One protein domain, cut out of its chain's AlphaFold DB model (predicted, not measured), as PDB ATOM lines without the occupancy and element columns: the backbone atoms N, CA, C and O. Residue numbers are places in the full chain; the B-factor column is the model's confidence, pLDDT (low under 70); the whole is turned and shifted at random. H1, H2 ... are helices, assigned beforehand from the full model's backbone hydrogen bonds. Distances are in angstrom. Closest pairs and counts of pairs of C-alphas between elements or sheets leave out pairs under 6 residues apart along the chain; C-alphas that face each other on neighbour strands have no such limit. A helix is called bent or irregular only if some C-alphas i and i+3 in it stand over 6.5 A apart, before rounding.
ATOM      1  N   HIS A  45      -1.788  26.680 -90.818       60.47
ATOM      2  CA  HIS A  45      -0.361  26.903 -90.707       60.47
ATOM      3  C   HIS A  45      -0.009  26.609 -89.244       60.47
ATOM      4  O   HIS A  45      -0.768  27.013 -88.365       60.47
ATOM      5  N   PRO A  46       1.118  25.947 -88.937       65.44
ATOM      6  CA  PRO A  46       1.530  25.725 -87.549       65.44
ATOM      7  C   PRO A  46       1.483  27.025 -86.738       65.44
ATOM      8  O   PRO A  46       1.048  27.047 -85.592       65.44
ATOM      9  N   THR A  47       1.816  28.144 -87.389       72.25
ATOM     10  CA  THR A  47       1.651  29.477 -86.830       72.25
ATOM     11  C   THR A  47       0.190  29.808 -86.506       72.25
ATOM     12  O   THR A  47      -0.020  30.359 -85.430       72.25
ATOM     13  N   ASP A  48      -0.794  29.542 -87.385       81.75
ATOM     14  CA  ASP A  48      -2.247  29.779 -87.175       81.75
ATOM     15  C   ASP A  48      -2.716  29.184 -85.858       81.75
ATOM     16  O   ASP A  48      -3.187  29.933 -84.997       81.75
ATOM     17  N   ASP A  49      -2.418  27.904 -85.658       84.44
ATOM     18  CA  ASP A  49      -2.727  27.193 -84.424       84.44
ATOM     19  C   ASP A  49      -2.088  27.869 -83.198       84.44
ATOM     20  O   ASP A  49      -2.703  27.929 -82.136       84.44
ATOM     21  N   VAL A  50      -0.876  28.422 -83.333       85.00
ATOM     22  CA  VAL A  50      -0.148  29.098 -82.245       85.00
ATOM     23  C   VAL A  50      -0.743  30.465 -81.877       85.00
ATOM     24  O   VAL A  50      -0.795  30.797 -80.693       85.00
ATOM     25  N   VAL A  51      -1.191  31.279 -82.839       88.19
ATOM     26  CA  VAL A  51      -1.872  32.553 -82.494       88.19
ATOM     27  C   VAL A  51      -3.202  32.277 -81.856       88.19
ATOM     28  O   VAL A  51      -3.506  32.872 -80.831       88.19
ATOM     29  N   GLU A  52      -3.978  31.372 -82.438       89.06
ATOM     30  CA  GLU A  52      -5.279  31.060 -81.885       89.06
ATOM     31  C   GLU A  52      -5.145  30.412 -80.489       89.06
ATOM     32  O   GLU A  52      -5.959  30.689 -79.611       89.06
ATOM     33  N   LEU A  53      -4.078  29.638 -80.226       90.12
ATOM     34  CA  LEU A  53      -3.719  29.166 -78.879       90.12
ATOM     35  C   LEU A  53      -3.530  30.337 -77.901       90.12
ATOM     36  O   LEU A  53      -4.071  30.310 -76.798       90.12
ATOM     37  N   LEU A  54      -2.754  31.355 -78.282       90.50
ATOM     38  CA  LEU A  54      -2.492  32.521 -77.432       90.50
ATOM     39  C   LEU A  54      -3.734  33.407 -77.252       90.50
ATOM     40  O   LEU A  54      -3.953  33.912 -76.151       90.50
ATOM     41  N   ASP A  55      -4.553  33.564 -78.295       91.88
ATOM     42  CA  ASP A  55      -5.814  34.309 -78.239       91.88
ATOM     43  C   ASP A  55      -6.826  33.611 -77.311       91.88
ATOM     44  O   ASP A  55      -7.497  34.284 -76.528       91.88
ATOM     45  N   ASP A  56      -6.910  32.275 -77.335       91.69
ATOM     46  CA  ASP A  56      -7.748  31.516 -76.399       91.69
ATOM     47  C   ASP A  56      -7.239  31.631 -74.960       91.69
ATOM     48  O   ASP A  56      -8.030  31.892 -74.061       91.69
ATOM     49  N   ILE A  57      -5.922  31.546 -74.731       90.69
ATOM     50  CA  ILE A  57      -5.334  31.762 -73.398       90.69
ATOM     51  C   ILE A  57      -5.660  33.173 -72.881       90.69
ATOM     52  O   ILE A  57      -6.095  33.323 -71.740       90.69
ATOM     53  N   SER A  58      -5.477  34.208 -73.708       92.00
ATOM     54  CA  SER A  58      -5.813  35.605 -73.374       92.00
ATOM     55  C   SER A  58      -7.298  35.746 -73.019       92.00
ATOM     56  O   SER A  58      -7.649  36.337 -71.992       92.00
ATOM     57  N   ARG A  59      -8.181  35.160 -73.839       92.19
ATOM     58  CA  ARG A  59      -9.636  35.177 -73.639       92.19
ATOM     59  C   ARG A  59     -10.045  34.479 -72.344       92.19
ATOM     60  O   ARG A  59     -10.825  35.043 -71.577       92.19
ATOM     61  N   ASP A  60      -9.492  33.303 -72.079       92.75
ATOM     62  CA  ASP A  60      -9.819  32.483 -70.915       92.75
ATOM     63  C   ASP A  60      -9.336  33.134 -69.612       92.75
ATOM     64  O   ASP A  60     -10.102  33.222 -68.649       92.75
ATOM     65  N   ILE A  61      -8.122  33.696 -69.589       91.62
ATOM     66  CA  ILE A  61      -7.617  34.454 -68.429       91.62
ATOM     67  C   ILE A  61      -8.507  35.672 -68.161       91.62
ATOM     68  O   ILE A  61      -8.884  35.927 -67.018       91.62
ATOM     69  N   ARG A  62      -8.916  36.394 -69.213       88.19
ATOM     70  CA  ARG A  62      -9.826  37.544 -69.087       88.19
ATOM     71  C   ARG A  62     -11.219  37.145 -68.594       88.19
ATOM     72  O   ARG A  62     -11.883  37.942 -67.938       88.19
ATOM     73  N   SER A  63     -11.652  35.918 -68.883       91.50
ATOM     74  CA  SER A  63     -12.898  35.343 -68.362       91.50
ATOM     75  C   SER A  63     -12.807  34.892 -66.895       91.50
ATOM     76  O   SER A  63     -13.826  34.553 -66.297       91.50
ATOM     77  N   GLY A  64     -11.609  34.927 -66.298       89.00
ATOM     78  CA  GLY A  64     -11.362  34.578 -64.898       89.00
ATOM     79  C   GLY A  64     -10.795  33.172 -64.676       89.00
ATOM     80  O   GLY A  64     -10.683  32.743 -63.527       89.00
ATOM     81  N   LEU A  65     -10.426  32.442 -65.736       90.19
ATOM     82  CA  LEU A  65      -9.729  31.163 -65.599       90.19
ATOM     83  C   LEU A  65      -8.288  31.381 -65.123       90.19
ATOM     84  O   LEU A  65      -7.625  32.357 -65.475       90.19
ATOM     85  N   SER A  66      -7.775  30.435 -64.336       89.25
ATOM     86  CA  SER A  66      -6.355  30.431 -63.985       89.25
ATOM     87  C   SER A  66      -5.501  30.158 -65.228       89.25
ATOM     88  O   SER A  66      -5.914  29.419 -66.123       89.25
ATOM     89  N   LEU A  67      -4.280  30.702 -65.265       86.56
ATOM     90  CA  LEU A  67      -3.356  30.519 -66.391       86.56
ATOM     91  C   LEU A  67      -3.154  29.038 -66.750       86.56
ATOM     92  O   LEU A  67      -3.172  28.678 -67.921       86.56
ATOM     93  N   THR A  68      -2.992  28.165 -65.753       86.69
ATOM     94  CA  THR A  68      -2.801  26.727 -65.984       86.69
ATOM     95  C   THR A  68      -4.033  26.083 -66.616       86.69
ATOM     96  O   THR A  68      -3.889  25.267 -67.524       86.69
ATOM     97  N   ALA A  69      -5.239  26.452 -66.173       88.12
ATOM     98  CA  ALA A  69      -6.483  25.943 -66.745       88.12
ATOM     99  C   ALA A  69      -6.674  26.432 -68.188       88.12
ATOM    100  O   ALA A  69      -6.954  25.617 -69.061       88.12
ATOM    101  N   ALA A  70      -6.425  27.721 -68.440       90.19
ATOM    102  CA  ALA A  70      -6.484  28.327 -69.769       90.19
ATOM    103  C   ALA A  70      -5.497  27.668 -70.749       90.19
ATOM    104  O   ALA A  70      -5.874  27.245 -71.836       90.19
ATOM    105  N   VAL A  71      -4.233  27.490 -70.344       87.06
ATOM    106  CA  VAL A  71      -3.213  26.817 -71.170       87.06
ATOM    107  C   VAL A  71      -3.602  25.366 -71.451       87.06
ATOM    108  O   VAL A  71      -3.451  24.894 -72.576       87.06
ATOM    109  N   THR A  72      -4.120  24.657 -70.448       88.81
ATOM    110  CA  THR A  72      -4.521  23.253 -70.600       88.81
ATOM    111  C   THR A  72      -5.718  23.117 -71.542       88.81
ATOM    112  O   THR A  72      -5.706  22.246 -72.410       88.81
ATOM    113  N   ALA A  73      -6.722  23.990 -71.419       89.38
ATOM    114  CA  ALA A  73      -7.886  24.027 -72.302       89.38
ATOM    115  C   ALA A  73      -7.486  24.352 -73.751       89.38
ATOM    116  O   ALA A  73      -7.865  23.630 -74.674       89.38
ATOM    117  N   ALA A  74      -6.646  25.372 -73.942       88.19
ATOM    118  CA  ALA A  74      -6.191  25.794 -75.261       88.19
ATOM    119  C   ALA A  74      -5.324  24.724 -75.956       88.19
ATOM    120  O   ALA A  74      -5.480  24.477 -77.152       88.19
ATOM    121  N   LEU A  75      -4.449  24.029 -75.215       87.31
ATOM    122  CA  LEU A  75      -3.659  22.910 -75.748       87.31
ATOM    123  C   LEU A  75      -4.518  21.674 -76.041       87.31
ATOM    124  O   LEU A  75      -4.263  20.974 -77.019       87.31
ATOM    125  N   ALA A  76      -5.546  21.406 -75.230       87.06
ATOM    126  CA  ALA A  76      -6.487  20.315 -75.479       87.06
ATOM    127  C   ALA A  76      -7.313  20.550 -76.754       87.06
ATOM    128  O   ALA A  76      -7.583  19.602 -77.491       87.06
ATOM    129  N   ALA A  77      -7.660  21.806 -77.047       87.06
ATOM    130  CA  ALA A  77      -8.313  22.186 -78.296       87.06
ATOM    131  C   ALA A  77      -7.393  22.027 -79.524       87.06
ATOM    132  O   ALA A  77      -7.885  21.892 -80.643       87.06
ATOM    133  N   ARG A  78      -6.064  22.033 -79.328       86.06
ATOM    134  CA  ARG A  78      -5.053  22.046 -80.403       86.06
ATOM    135  C   ARG A  78      -3.878  21.106 -80.093       86.06
ATOM    136  O   ARG A  78      -2.751  21.552 -79.852       86.06
ATOM    137  N   PRO A  79      -4.093  19.783 -80.124       77.81
ATOM    138  CA  PRO A  79      -3.070  18.818 -79.726       77.81
ATOM    139  C   PRO A  79      -1.827  18.825 -80.636       77.81
ATOM    140  O   PRO A  79      -0.761  18.368 -80.228       77.81
ATOM    141  N   THR A  80      -1.932  19.368 -81.852       77.38
ATOM    142  CA  THR A  80      -0.839  19.506 -82.831       77.38
ATOM    143  C   THR A  80       0.293  20.418 -82.357       77.38
ATOM    144  O   THR A  80       1.446  20.210 -82.734       77.38
ATOM    145  N   VAL A  81      -0.002  21.388 -81.486       74.31
ATOM    146  CA  VAL A  81       0.960  22.409 -81.037       74.31
ATOM    147  C   VAL A  81       1.815  21.920 -79.856       74.31
ATOM    148  O   VAL A  81       2.888  22.464 -79.591       74.31
ATOM    149  N   LEU A  82       1.383  20.860 -79.161       68.81
ATOM    150  CA  LEU A  82       2.065  20.260 -78.003       68.81
ATOM    151  C   LEU A  82       3.504  19.787 -78.292       68.81
ATOM    152  O   LEU A  82       4.417  20.220 -77.589       68.81
ATOM    153  N   PRO A  83       3.767  18.925 -79.297       65.81
ATOM    154  CA  PRO A  83       5.129  18.465 -79.570       65.81
ATOM    155  C   PRO A  83       6.037  19.610 -80.033       65.81
ATOM    156  O   PRO A  83       7.210  19.664 -79.661       65.81
ATOM    157  N   ALA A  84       5.487  20.559 -80.793       65.44
ATOM    158  CA  ALA A  84       6.237  21.691 -81.315       65.44
ATOM    159  C   ALA A  84       6.637  22.666 -80.194       65.44
ATOM    160  O   ALA A  84       7.817  22.982 -80.053       65.44
ATOM    161  N   THR A  85       5.707  23.042 -79.311       65.06
ATOM    162  CA  THR A  85       5.999  23.878 -78.127       65.06
ATOM    163  C   THR A  85       6.934  23.194 -77.128       65.06
ATOM    164  O   THR A  85       7.803  23.863 -76.564       65.06
ATOM    165  N   ALA A  86       6.821  21.872 -76.953       65.69
ATOM    166  CA  ALA A  86       7.741  21.082 -76.135       65.69
ATOM    167  C   ALA A  86       9.176  21.108 -76.689       65.69
ATOM    168  O   ALA A  86      10.129  21.314 -75.939       65.69
ATOM    169  N   SER A  87       9.338  20.955 -78.006       61.78
ATOM    170  CA  SER A  87      10.651  21.013 -78.665       61.78
ATOM    171  C   SER A  87      11.243  22.430 -78.707       61.78
ATOM    172  O   SER A  87      12.456  22.610 -78.586       61.78
ATOM    173  N   ALA A  88      10.387  23.452 -78.780       63.53
ATOM    174  CA  ALA A  88      10.770  24.859 -78.836       63.53
ATOM    175  C   ALA A  88      11.234  25.441 -77.481       63.53
ATOM    176  O   ALA A  88      11.673  26.589 -77.403       63.53
ATOM    177  N   LEU A  89      11.165  24.649 -76.404       62.84
ATOM    178  CA  LEU A  89      11.794  24.940 -75.109       62.84
ATOM    179  C   LEU A  89      13.324  24.719 -75.112       62.84
ATOM    180  O   LEU A  89      13.973  25.056 -74.121       62.84
ATOM    181  N   GLY A  90      13.894  24.184 -76.200       60.75
ATOM    182  CA  GLY A  90      15.339  24.073 -76.439       60.75
ATOM    183  C   GLY A  90      16.039  25.412 -76.761       60.75
ATOM    184  O   GLY A  90      15.435  26.478 -76.622       60.75
ATOM    185  N   PRO A  91      17.329  25.404 -77.166       52.50
ATOM    186  CA  PRO A  91      18.071  26.627 -77.487       52.50
ATOM    187  C   PRO A  91      17.359  27.461 -78.561       52.50
ATOM    188  O   PRO A  91      16.768  26.915 -79.493       52.50
ATOM    189  N   VAL A  92      17.416  28.788 -78.379       50.22
ATOM    190  CA  VAL A  92      16.651  29.832 -79.086       50.22
ATOM    191  C   VAL A  92      16.509  29.529 -80.577       50.22
ATOM    192  O   VAL A  92      17.394  29.824 -81.375       50.22
ATOM    193  N   SER A  93      15.372  28.951 -80.949       55.94
ATOM    194  CA  SER A  93      14.970  28.794 -82.341       55.94
ATOM    195  C   SER A  93      14.047  29.954 -82.693       55.94
ATOM    196  O   SER A  93      13.156  30.290 -81.920       55.94
ATOM    197  N   GLY A  94      14.257  30.595 -83.842       63.03
ATOM    198  CA  GLY A  94      13.450  31.732 -84.309       63.03
ATOM    199  C   GLY A  94      12.020  31.372 -84.733       63.03
ATOM    200  O   GLY A  94      11.426  32.122 -85.505       63.03
ATOM    201  N   SER A  95      11.495  30.229 -84.284       76.44
ATOM    202  CA  SER A  95      10.188  29.710 -84.675       76.44
ATOM    203  C   SER A  95       9.061  30.386 -83.890       76.44
ATOM    204  O   SER A  95       9.252  30.880 -82.773       76.44
ATOM    205  N   ASP A  96       7.871  30.426 -84.481       82.56
ATOM    206  CA  ASP A  96       6.703  31.045 -83.855       82.56
ATOM    207  C   ASP A  96       6.251  30.258 -82.606       82.56
ATOM    208  O   ASP A  96       5.807  30.846 -81.618       82.56
ATOM    209  N   GLU A  97       6.485  28.943 -82.584       80.56
ATOM    210  CA  GLU A  97       6.254  28.074 -81.426       80.56
ATOM    211  C   GLU A  97       7.202  28.397 -80.264       80.56
ATOM    212  O   GLU A  97       6.791  28.356 -79.102       80.56
ATOM    213  N   ALA A  98       8.456  28.766 -80.550       82.25
ATOM    214  CA  ALA A  98       9.413  29.186 -79.528       82.25
ATOM    215  C   ALA A  98       9.010  30.518 -78.895       82.25
ATOM    216  O   ALA A  98       9.110  30.679 -77.674       82.25
ATOM    217  N   LEU A  99       8.508  31.453 -79.710       84.00
ATOM    218  CA  LEU A  99       7.971  32.721 -79.227       84.00
ATOM    219  C   LEU A  99       6.759  32.491 -78.314       84.00
ATOM    220  O   LEU A  99       6.722  33.040 -77.213       84.00
ATOM    221  N   ALA A 100       5.815  31.640 -78.718       85.12
ATOM    222  CA  ALA A 100       4.648  31.312 -77.903       85.12
ATOM    223  C   ALA A 100       5.016  30.576 -76.610       85.12
ATOM    224  O   ALA A 100       4.552  30.949 -75.533       85.12
ATOM    225  N   ALA A 101       5.922  29.598 -76.673       84.94
ATOM    226  CA  ALA A 101       6.427  28.925 -75.481       84.94
ATOM    227  C   ALA A 101       7.115  29.919 -74.526       84.94
ATOM    228  O   ALA A 101       6.968  29.813 -73.306       84.94
ATOM    229  N   HIS A 102       7.861  30.897 -75.053       85.56
ATOM    230  CA  HIS A 102       8.483  31.943 -74.241       85.56
ATOM    231  C   HIS A 102       7.447  32.885 -73.619       85.56
ATOM    232  O   HIS A 102       7.566  33.221 -72.440       85.56
ATOM    233  N   ALA A 103       6.415  33.259 -74.376       87.69
ATOM    234  CA  ALA A 103       5.309  34.076 -73.894       87.69
ATOM    235  C   ALA A 103       4.550  33.383 -72.757       87.69
ATOM    236  O   ALA A 103       4.335  33.999 -71.719       87.69
ATOM    237  N   ILE A 104       4.251  32.085 -72.879       85.62
ATOM    238  CA  ILE A 104       3.605  31.297 -71.815       85.62
ATOM    239  C   ILE A 104       4.491  31.239 -70.560       85.62
ATOM    240  O   ILE A 104       4.012  31.470 -69.449       85.62
ATOM    241  N   ARG A 105       5.808  31.013 -70.707       85.19
ATOM    242  CA  ARG A 105       6.752  31.062 -69.568       85.19
ATOM    243  C   ARG A 105       6.795  32.439 -68.908       85.19
ATOM    244  O   ARG A 105       6.949  32.541 -67.691       85.19
ATOM    245  N   LEU A 106       6.707  33.507 -69.696       85.12
ATOM    246  CA  LEU A 106       6.701  34.873 -69.189       85.12
ATOM    247  C   LEU A 106       5.368  35.220 -68.506       85.12
ATOM    248  O   LEU A 106       5.384  35.826 -67.437       85.12
ATOM    249  N   ALA A 107       4.241  34.768 -69.053       85.88
ATOM    250  CA  ALA A 107       2.912  34.879 -68.456       85.88
ATOM    251  C   ALA A 107       2.872  34.196 -67.077       85.88
ATOM    252  O   ALA A 107       2.439  34.787 -66.090       85.88
ATOM    253  N   HIS A 108       3.464  33.004 -66.968       84.31
ATOM    254  CA  HIS A 108       3.542  32.264 -65.707       84.31
ATOM    255  C   HIS A 108       4.392  32.960 -64.634       84.31
ATOM    256  O   HIS A 108       4.140  32.793 -63.442       84.31
ATOM    257  N   ARG A 109       5.394  33.753 -65.038       85.06
ATOM    258  CA  ARG A 109       6.203  34.560 -64.110       85.06
ATOM    259  C   ARG A 109       5.563  35.901 -63.747       85.06
ATOM    260  O   ARG A 109       5.910  36.457 -62.714       85.06
ATOM    261  N   SER A 110       4.686  36.431 -64.597       81.06
ATOM    262  CA  SER A 110       4.098  37.769 -64.437       81.06
ATOM    263  C   SER A 110       2.770  37.781 -63.678       81.06
ATOM    264  O   SER A 110       2.410  38.829 -63.153       81.06
ATOM    265  N   GLY A 111       2.072  36.645 -63.560       73.44
ATOM    266  CA  GLY A 111       0.910  36.490 -62.675       73.44
ATOM    267  C   GLY A 111      -0.289  37.348 -63.093       73.44
ATOM    268  O   GLY A 111      -1.094  36.913 -63.909       73.44
ATOM    269  N   GLU A 112      -0.399  38.567 -62.556       74.25
ATOM    270  CA  GLU A 112      -1.519  39.498 -62.792       74.25
ATOM    271  C   GLU A 112      -1.623  40.022 -64.230       74.25
ATOM    272  O   GLU A 112      -2.672  40.517 -64.621       74.25
ATOM    273  N   ARG A 113      -0.546  39.939 -65.021       82.00
ATOM    274  CA  ARG A 113      -0.502  40.464 -66.402       82.00
ATOM    275  C   ARG A 113      -0.310  39.377 -67.455       82.00
ATOM    276  O   ARG A 113       0.181  39.648 -68.552       82.00
ATOM    277  N   ALA A 114      -0.636  38.137 -67.100       82.19
ATOM    278  CA  ALA A 114      -0.478  36.977 -67.968       82.19
ATOM    279  C   ALA A 114      -1.294  37.098 -69.273       82.19
ATOM    280  O   ALA A 114      -0.818  36.686 -70.331       82.19
ATOM    281  N   ASP A 115      -2.471  37.724 -69.208       83.19
ATOM    282  CA  ASP A 115      -3.323  38.060 -70.352       83.19
ATOM    283  C   ASP A 115      -2.631  39.032 -71.319       83.19
ATOM    284  O   ASP A 115      -2.557  38.776 -72.519       83.19
ATOM    285  N   ALA A 116      -2.043  40.114 -70.799       86.94
ATOM    286  CA  ALA A 116      -1.366  41.125 -71.602       86.94
ATOM    287  C   ALA A 116      -0.121  40.563 -72.305       86.94
ATOM    288  O   ALA A 116       0.188  40.953 -73.430       86.94
ATOM    289  N   VAL A 117       0.594  39.635 -71.658       87.19
ATOM    290  CA  VAL A 117       1.747  38.949 -72.261       87.19
ATOM    291  C   VAL A 117       1.307  38.025 -73.402       87.19
ATOM    292  O   VAL A 117       1.949  38.023 -74.455       87.19
ATOM    293  N   ALA A 118       0.220  37.268 -73.217       85.69
ATOM    294  CA  ALA A 118      -0.333  36.401 -74.258       85.69
ATOM    295  C   ALA A 118      -0.856  37.213 -75.456       85.69
ATOM    296  O   ALA A 118      -0.505  36.910 -76.596       85.69
ATOM    297  N   GLU A 119      -1.597  38.293 -75.199       88.56
ATOM    298  CA  GLU A 119      -2.121  39.195 -76.232       88.56
ATOM    299  C   GLU A 119      -0.996  39.852 -77.041       88.56
ATOM    300  O   GLU A 119      -1.047  39.897 -78.269       88.56
ATOM    301  N   GLN A 120       0.064  40.321 -76.373       90.81
ATOM    302  CA  GLN A 120       1.203  40.930 -77.057       90.81
ATOM    303  C   GLN A 120       1.919  39.922 -77.965       90.81
ATOM    304  O   GLN A 120       2.312  40.258 -79.083       90.81
ATOM    305  N   ALA A 121       2.085  38.680 -77.504       89.12
ATOM    306  CA  ALA A 121       2.690  37.624 -78.307       89.12
ATOM    307  C   ALA A 121       1.815  37.253 -79.517       89.12
ATOM    308  O   ALA A 121       2.336  37.139 -80.628       89.12
ATOM    309  N   ALA A 122       0.495  37.148 -79.328       88.12
ATOM    310  CA  ALA A 122      -0.455  36.943 -80.418       88.12
ATOM    311  C   ALA A 122      -0.403  38.095 -81.436       88.12
ATOM    312  O   ALA A 122      -0.349  37.854 -82.642       88.12
ATOM    313  N   GLY A 123      -0.326  39.342 -80.963       89.12
ATOM    314  CA  GLY A 123      -0.171  40.535 -81.795       89.12
ATOM    315  C   GLY A 123       1.090  40.498 -82.664       89.12
ATOM    316  O   GLY A 123       1.000  40.699 -83.874       89.12
ATOM    317  N   ILE A 124       2.246  40.159 -82.081       89.62
ATOM    318  CA  ILE A 124       3.516  40.029 -82.819       89.62
ATOM    319  C   ILE A 124       3.411  38.959 -83.912       89.62
ATOM    320  O   ILE A 124       3.879  39.162 -85.032       89.62
ATOM    321  N   LEU A 125       2.805  37.811 -83.610       87.56
ATOM    322  CA  LEU A 125       2.638  36.731 -84.582       87.56
ATOM    323  C   LEU A 125       1.664  37.109 -85.711       87.56
ATOM    324  O   LEU A 125       1.958  36.844 -86.877       87.56
ATOM    325  N   ARG A 126       0.550  37.787 -85.397       87.75
ATOM    326  CA  ARG A 126      -0.379  38.337 -86.403       87.75
ATOM    327  C   ARG A 126       0.318  39.332 -87.326       87.75
ATOM    328  O   ARG A 126       0.151  39.268 -88.543       87.75
ATOM    329  N   GLU A 127       1.137  40.213 -86.762       88.56
ATOM    330  CA  GLU A 127       1.921  41.167 -87.537       88.56
ATOM    331  C   GLU A 127       2.911  40.443 -88.459       88.56
ATOM    332  O   GLU A 127       2.916  40.687 -89.666       88.56
ATOM    333  N   ARG A 128       3.690  39.481 -87.943       86.94
ATOM    334  CA  ARG A 128       4.612  38.665 -88.757       86.94
ATOM    335  C   ARG A 128       3.916  37.997 -89.942       86.94
ATOM    336  O   ARG A 128       4.480  37.987 -91.036       86.94
ATOM    337  N   ARG A 129       2.693  37.492 -89.763       82.81
ATOM    338  CA  ARG A 129       1.896  36.942 -90.871       82.81
ATOM    339  C   ARG A 129       1.515  37.991 -91.898       82.81
ATOM    340  O   ARG A 129       1.657  37.741 -93.092       82.81
ATOM    341  N   ALA A 130       1.070  39.166 -91.459       83.75
ATOM    342  CA  ALA A 130       0.764  40.264 -92.372       83.75
ATOM    343  C   ALA A 130       1.988  40.613 -93.239       83.75
ATOM    344  O   ALA A 130       1.874  40.713 -94.460       83.75
ATOM    345  N   TRP A 131       3.182  40.667 -92.636       83.56
ATOM    346  CA  TRP A 131       4.441  40.859 -93.363       83.56
ATOM    347  C   TRP A 131       4.750  39.724 -94.351       83.56
ATOM    348  O   TRP A 131       5.242  39.990 -95.449       83.56
ATOM    349  N   GLN A 132       4.484  38.463 -94.000       77.69
ATOM    350  CA  GLN A 132       4.677  37.327 -94.909       77.69
ATOM    351  C   GLN A 132       3.731  37.402 -96.114       77.69
ATOM    352  O   GLN A 132       4.185  37.270 -97.252       77.69
ATOM    353  N   HIS A 133       2.442  37.670 -95.891       74.81
ATOM    354  CA  HIS A 133       1.466  37.830 -96.970       74.81
ATOM    355  C   HIS A 133       1.831  38.982 -97.909       74.81
ATOM    356  O   HIS A 133       1.806  38.808 -99.129       74.81
TER     357      HIS A 133
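What this domain is: This is residues 45 to 133 of the 204 residues of the protein "Tight adherence protein B" of Acidimicrobiaceae bacterium (UniProt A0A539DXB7). The longest helix, H4, folds back on itself into two arms side by side, H4a and H4b, and H1 completes a triangle of three nearly aligned rods with them. H2 folds back along H1 at a steep tilt, its first residue, Leu 67, coming close to both arms without H2 clearly touching either, and short H3 lies across the first part of H4a. The 89 printed residues hold four named helices, H1 to H4 in order, and no named strand: the class is all helix. The whole is compact, with a radius of gyration of the C-alphas of 12.0 A, and spans 34 by 25 by 23 A.

Where its parts are: H4, residues 96 to 133, was assigned as one helix by its hydrogen bonds but is bent: C-alphas 109 and 112 are 9.3 A apart. Arm H4a, residues 96 to 109, measures 20.1 A, and arm H4b, residues 112 to 133, 34.3 A, ending with C-alpha 133 at (1.466, 37.830, -96.970). H4b is irregular, with C-alphas 112 and 115 7.9 A apart. H1, residues 46 to 62, measures 24.7 A from C-alpha 46 at (1.530, 25.725, -87.549); H2, residues 67 to 77, 15.4 A; H3, residues 81 to 87, 10.1 A.

How they stand to each other: H4a and H4b touch at a shallow tilt of 13 degrees, opposite ways, closest at the C-alphas of Ala 107 and Ala 114, 4.0 A. H1 touches H4b at 28 degrees, shallow, opposite ways, closest at C-alphas 58 and 115, 4.6 A. Residues 47 to 54 of H1 touch residues 96 to 100 of H4a, closest at C-alphas 47 and 96, 6.1 A. H1 and H2 form a helical hairpin at a steep tilt of 41 degrees, with C-alphas 57 and 70 closest, 5.1 A. H3 touches H4a about perpendicular, 84 degrees, closest at C-alphas 85 and 97, 5.3 A; H3 and H4b are apart. Every O i to N i+4 pair is within hydrogen-bond range in H1, H2, H3 and H4a, and 17 of 18 in H4b.

The domain as a whole: The C-alphas of Ser 66 and His 133 are the farthest apart, 34.7 A. The printed part has no cut and no long link. Residues 45 to 46 and 82 to 94 have pLDDT under 70.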